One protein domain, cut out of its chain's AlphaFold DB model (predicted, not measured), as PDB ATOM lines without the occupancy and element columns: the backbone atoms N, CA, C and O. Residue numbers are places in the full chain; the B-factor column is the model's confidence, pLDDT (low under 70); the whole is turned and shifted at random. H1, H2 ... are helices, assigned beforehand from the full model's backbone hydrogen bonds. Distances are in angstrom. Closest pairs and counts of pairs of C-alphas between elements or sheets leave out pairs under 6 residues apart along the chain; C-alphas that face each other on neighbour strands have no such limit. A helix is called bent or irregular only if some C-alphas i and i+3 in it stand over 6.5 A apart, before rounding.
ATOM      1  N   LEU A   2     323.595 188.695 309.585       56.56
ATOM      2  CA  LEU A   2     325.046 188.978 309.562       56.56
ATOM      3  C   LEU A   2     325.413 190.414 309.132       56.56
ATOM      4  O   LEU A   2     326.387 190.971 309.620       56.56
ATOM      5  N   GLU A   3     324.619 191.054 308.270       61.06
ATOM      6  CA  GLU A   3     324.899 192.423 307.797       61.06
ATOM      7  C   GLU A   3     324.801 193.514 308.876       61.06
ATOM      8  O   GLU A   3     325.347 194.604 308.683       61.06
ATOM      9  N   ALA A   4     324.118 193.219 309.989       75.62
ATOM     10  CA  ALA A   4     323.958 194.122 311.127       75.62
ATOM     11  C   ALA A   4     325.098 194.002 312.156       75.62
ATOM     12  O   ALA A   4     325.182 194.816 313.073       75.62
ATOM     13  N   LEU A   5     325.964 192.993 312.022       71.62
ATOM     14  CA  LEU A   5     327.088 192.777 312.929       71.62
ATOM     15  C   LEU A   5     328.246 193.721 312.588       71.62
ATOM     16  O   LEU A   5     328.488 194.045 311.421       71.62
ATOM     17  N   SER A   6     328.984 194.155 313.612       73.94
ATOM     18  CA  SER A   6     330.201 194.934 313.393       73.94
ATOM     19  C   SER A   6     331.265 194.077 312.683       73.94
ATOM     20  O   SER A   6     331.278 192.850 312.842       73.94
ATOM     21  N   PRO A   7     332.189 194.690 311.919       64.31
ATOM     22  CA  PRO A   7     333.284 193.968 311.265       64.31
ATOM     23  C   PRO A   7     334.112 193.096 312.220       64.31
ATOM     24  O   PRO A   7     334.540 192.012 311.842       64.31
ATOM     25  N   GLU A   8     334.298 193.536 313.466       59.44
ATOM     26  CA  GLU A   8     335.041 192.802 314.498       59.44
ATOM     27  C   GLU A   8     334.304 191.539 314.951       59.44
ATOM     28  O   GLU A   8     334.926 190.489 315.100       59.44
ATOM     29  N   ILE A   9     332.980 191.618 315.126       70.19
ATOM     30  CA  ILE A   9     332.154 190.460 315.491       70.19
ATOM     31  C   ILE A   9     332.124 189.463 314.334       70.19
ATOM     32  O   ILE A   9     332.329 188.275 314.557       70.19
ATOM     33  N   LEU A  10     331.949 189.940 313.098       66.69
ATOM     34  CA  LEU A  10     332.024 189.086 311.912       66.69
ATOM     35  C   LEU A  10     333.379 188.389 311.811       66.69
ATOM     36  O   LEU A  10     333.429 187.197 311.538       66.69
ATOM     37  N   CYS A  11     334.472 189.102 312.080       60.34
ATOM     38  CA  CYS A  11     335.798 188.507 312.008       60.34
ATOM     39  C   CYS A  11     336.052 187.488 313.123       60.34
ATOM     40  O   CYS A  11     336.678 186.466 312.865       60.34
ATOM     41  N   ARG A  12     335.542 187.729 314.339       65.19
ATOM     42  CA  ARG A  12     335.591 186.750 315.435       65.19
ATOM     43  C   ARG A  12     334.767 185.508 315.132       65.19
ATOM     44  O   ARG A  12     335.244 184.417 315.393       65.19
ATOM     45  N   ILE A  13     333.575 185.666 314.558       69.50
ATOM     46  CA  ILE A  13     332.743 184.537 314.130       69.50
ATOM     47  C   ILE A  13     333.471 183.739 313.046       69.50
ATOM     48  O   ILE A  13     333.588 182.529 313.177       69.50
ATOM     49  N   CYS A  14     334.039 184.402 312.032       62.62
ATOM     50  CA  CYS A  14     334.844 183.720 311.018       62.62
ATOM     51  C   CYS A  14     336.057 183.000 311.621       62.62
ATOM     52  O   CYS A  14     336.358 181.892 311.207       62.62
ATOM     53  N   PHE A  15     336.745 183.613 312.586       61.22
ATOM     54  CA  PHE A  15     337.897 183.003 313.249       61.22
ATOM     55  C   PHE A  15     337.505 181.782 314.083       61.22
ATOM     56  O   PHE A  15     338.163 180.757 313.984       61.22
ATOM     57  N   ILE A  16     336.432 181.885 314.874       66.06
ATOM     58  CA  ILE A  16     335.901 180.773 315.671       66.06
ATOM     59  C   ILE A  16     335.498 179.625 314.752       66.06
ATOM     60  O   ILE A  16     335.842 178.493 315.030       66.06
ATOM     61  N   PRO A 102     335.716 176.045 304.460       56.81
ATOM     62  CA  PRO A 102     335.366 176.328 303.071       56.81
ATOM     63  C   PRO A 102     334.083 177.154 302.907       56.81
ATOM     64  O   PRO A 102     334.048 178.067 302.083       56.81
ATOM     65  N   ALA A 103     333.040 176.918 303.706       54.00
ATOM     66  CA  ALA A 103     331.763 177.623 303.621       54.00
ATOM     67  C   ALA A 103     331.893 179.124 303.919       54.00
ATOM     68  O   ALA A 103     331.218 179.927 303.279       54.00
ATOM     69  N   ILE A 104     332.793 179.543 304.814       57.78
ATOM     70  CA  ILE A 104     333.006 180.967 305.143       57.78
ATOM     71  C   ILE A 104     333.867 181.673 304.114       57.78
ATOM     72  O   ILE A 104     333.580 182.820 303.748       57.78
ATOM     73  N   PHE A 105     334.901 180.996 303.619       63.44
ATOM     74  CA  PHE A 105     335.645 181.477 302.462       63.44
ATOM     75  C   PHE A 105     334.706 181.673 301.275       63.44
ATOM     76  O   PHE A 105     334.657 182.761 300.698       63.44
ATOM     77  N   ASN A 106     333.856 180.683 301.008       63.78
ATOM     78  CA  ASN A 106     332.827 180.745 299.981       63.78
ATOM     79  C   ASN A 106     331.783 181.841 300.269       63.78
ATOM     80  O   ASN A 106     331.382 182.559 299.352       63.78
ATOM     81  N   LEU A 107     331.398 182.079 301.529       63.84
ATOM     82  CA  LEU A 107     330.470 183.156 301.904       63.84
ATOM     83  C   LEU A 107     331.059 184.552 301.624       63.84
ATOM     84  O   LEU A 107     330.360 185.468 301.183       63.84
ATOM     85  N   ARG A 108     332.367 184.729 301.851       66.25
ATOM     86  CA  ARG A 108     333.072 185.983 301.529       66.25
ATOM     87  C   ARG A 108     333.261 186.158 300.030       66.25
ATOM     88  O   ARG A 108     333.151 187.279 299.541       66.25
ATOM     89  N   LEU A 109     333.503 185.074 299.299       70.69
ATOM     90  CA  LEU A 109     333.595 185.110 297.839       70.69
ATOM     91  C   LEU A 109     332.239 185.421 297.186       70.69
ATOM     92  O   LEU A 109     332.196 186.096 296.158       70.69
ATOM     93  N   THR A 110     331.131 185.013 297.807       76.62
ATOM     94  CA  THR A 110     329.774 185.212 297.272       76.62
ATOM     95  C   THR A 110     329.150 186.566 297.636       76.62
ATOM     96  O   THR A 110     328.357 187.092 296.854       76.62
ATOM     97  N   SER A 111     329.526 187.200 298.758       83.81
ATOM     98  CA  SER A 111     328.993 188.515 299.164       83.81
ATOM     99  C   SER A 111     330.033 189.638 299.097       83.81
ATOM    100  O   SER A 111     330.878 189.791 299.981       83.81
ATOM    101  N   ARG A 112     329.913 190.520 298.090       81.62
ATOM    102  CA  ARG A 112     330.780 191.710 297.936       81.62
ATOM    103  C   ARG A 112     330.764 192.612 299.171       81.62
ATOM    104  O   ARG A 112     331.818 193.066 299.600       81.62
ATOM    105  N   THR A 113     329.591 192.843 299.761       82.00
ATOM    106  CA  THR A 113     329.433 193.712 300.938       82.00
ATOM    107  C   THR A 113     330.146 193.140 302.158       82.00
ATOM    108  O   THR A 113     330.873 193.866 302.841       82.00
ATOM    109  N   LEU A 114     329.970 191.839 302.429       77.00
ATOM    110  CA  LEU A 114     330.674 191.170 303.523       77.00
ATOM    111  C   LEU A 114     332.175 191.144 303.261       77.00
ATOM    112  O   LEU A 114     332.939 191.429 304.182       77.00
ATOM    113  N   ASN A 115     332.605 190.882 302.025       79.12
ATOM    114  CA  ASN A 115     334.013 190.933 301.657       79.12
ATOM    115  C   ASN A 115     334.603 192.315 301.959       79.12
ATOM    116  O   ASN A 115     335.518 192.416 302.765       79.12
ATOM    117  N   THR A 116     334.024 193.399 301.432       82.81
ATOM    118  CA  THR A 116     334.531 194.760 301.665       82.81
ATOM    119  C   THR A 116     334.576 195.127 303.150       82.81
ATOM    120  O   THR A 116     335.569 195.696 303.597       82.81
ATOM    121  N   LYS A 117     333.542 194.778 303.929       80.75
ATOM    122  CA  LYS A 117     333.491 195.082 305.369       80.75
ATOM    123  C   LYS A 117     334.483 194.260 306.194       80.75
ATOM    124  O   LYS A 117     335.021 194.765 307.171       80.75
ATOM    125  N   SER A 118     334.712 193.003 305.820       79.88
ATOM    126  CA  SER A 118     335.557 192.076 306.584       79.88
ATOM    127  C   SER A 118     336.995 192.001 306.080       79.88
ATOM    128  O   SER A 118     337.833 191.476 306.799       79.88
ATOM    129  N   LEU A 119     337.309 192.504 304.877       79.75
ATOM    130  CA  LEU A 119     338.613 192.319 304.227       79.75
ATOM    131  C   LEU A 119     339.770 192.759 305.106       79.75
ATOM    132  O   LEU A 119     340.699 191.990 305.288       79.75
ATOM    133  N   TYR A 120     339.690 193.950 305.694       80.19
ATOM    134  CA  TYR A 120     340.753 194.444 306.561       80.19
ATOM    135  C   TYR A 120     340.965 193.548 307.787       80.19
ATOM    136  O   TYR A 120     342.091 193.130 308.054       80.19
ATOM    137  N   ALA A 121     339.886 193.231 308.508       77.12
ATOM    138  CA  ALA A 121     339.956 192.422 309.721       77.12
ATOM    139  C   ALA A 121     340.442 191.004 309.404       77.12
ATOM    140  O   ALA A 121     341.373 190.519 310.036       77.12
ATOM    141  N   PHE A 122     339.891 190.389 308.359       79.88
ATOM    142  CA  PHE A 122     340.316 189.083 307.887       79.88
ATOM    143  C   PHE A 122     341.783 189.095 307.493       79.88
ATOM    144  O   PHE A 122     342.542 188.286 307.995       79.88
ATOM    145  N   THR A 123     342.207 190.030 306.644       81.75
ATOM    146  CA  THR A 123     343.590 190.070 306.180       81.75
ATOM    147  C   THR A 123     344.554 190.255 307.354       81.75
ATOM    148  O   THR A 123     345.556 189.557 307.434       81.75
ATOM    149  N   THR A 124     344.203 191.113 308.314       78.19
ATOM    150  CA  THR A 124     345.040 191.421 309.485       78.19
ATOM    151  C   THR A 124     345.029 190.333 310.556       78.19
ATOM    152  O   THR A 124     345.933 190.318 311.380       78.19
ATOM    153  N   ILE A 125     344.016 189.468 310.605       80.44
ATOM    154  CA  ILE A 125     343.923 188.378 311.589       80.44
ATOM    155  C   ILE A 125     344.450 187.080 310.981       80.44
ATOM    156  O   ILE A 125     345.293 186.424 311.575       80.44
ATOM    157  N   TYR A 126     343.990 186.753 309.779       80.62
ATOM    158  CA  TYR A 126     344.255 185.489 309.104       80.62
ATOM    159  C   TYR A 126     345.675 185.396 308.543       80.62
ATOM    160  O   TYR A 126     346.323 184.367 308.669       80.62
ATOM    161  N   PHE A 127     346.183 186.474 307.934       88.06
ATOM    162  CA  PHE A 127     347.534 186.482 307.363       88.06
ATOM    163  C   PHE A 127     348.572 187.077 308.307       88.06
ATOM    164  O   PHE A 127     349.713 187.255 307.899       88.06
ATOM    165  N   ARG A 128     348.202 187.405 309.553       91.94
ATOM    166  CA  ARG A 128     349.133 188.004 310.517       91.94
ATOM    167  C   ARG A 128     350.323 187.104 310.791       91.94
ATOM    168  O   ARG A 128     351.448 187.589 310.852       91.94
TER     169      ARG A 128
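This is residues 2 to 16 and 102 to 128 of the 425 residues of an uncharacterized protein of Zopfia rhizophila CBS 207.26 (UniProt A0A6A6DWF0). Three helices make a small, rounded body: H3 is the longest, H1 is set steeply on it, and H2 turns a corner into its first end through a tight link. The centres of the three make a triangle, with H1 and H2 running opposite ways. The printed part has 42 residues, with three named helices in the order H1, H2, H3 along the chain and no named strand, and its class is all helix. It is compact, with a radius of gyration of the C-alphas of 9.3 A, and the C-alphas span 23 by 21 by 18 A along their three main axes.

H1, residues 7 to 16, touches H3, residues 112 to 126, with 10 pairs of C-alphas within 8 A. Their closest C-alphas are those of Pro 7 and Ser 118, 5.5 A apart. H1 and H3 run the same way at a steep tilt of 62 degrees. H2, residues 102 to 110, is close to H1 but not clearly touching it; their closest C-alphas, those of Cys 14 and Ile 104, are 6.7 A apart. H1 and H2 stand at a shallow tilt of 27 degrees and run opposite ways. H2 and H3 touch only at the corner by their link, and only just, with 3 pairs of C-alphas within 8 A. Residues 114 to 115 alone of H3 touch H2, and the closest C-alphas are those of Arg 108 and Asn 115, 5.0 A apart. H2 and H3 run opposite ways at a steep tilt of 47 degrees. In H1 and H2 every O i to N i+4 pair is within hydrogen-bond range; in H3 it is 9 of 11.

Residues 2 to 6 come before H1, which begins at C-alpha 7, at (333.284, 193.968, 311.265), and measures 14.2 A from first to last C-alpha. H2 begins at C-alpha 102, at (335.366, 176.328, 303.071), and measures 12.0 A. Ser 111 is the one residue of the tight link from H2 to H3. H3 measures 18.6 A and ends at C-alpha 126, at (344.255, 185.489, 309.104). It is irregular: C-alphas 117 and 120 are 7.4 A apart, and its line is a rough one. Residues 127 and 128 follow it.

The two C-alphas farthest apart are those of Ala 4 and Arg 128, 25.9 A. Residues 17 to 101 are cut out and not printed, and C-alphas 16 and 102 are 13.4 A apart across the cut; the link from H1 to H2 runs across it. The mean pLDDT of the printed part of this model is 72.0. Confidence is low, under 70, in 18 residues: 2 to 3, 7 to 8, 10 to 16 and 102 to 108. The mean pLDDT is 65 in H1, 64 in H2 and 80 in H3.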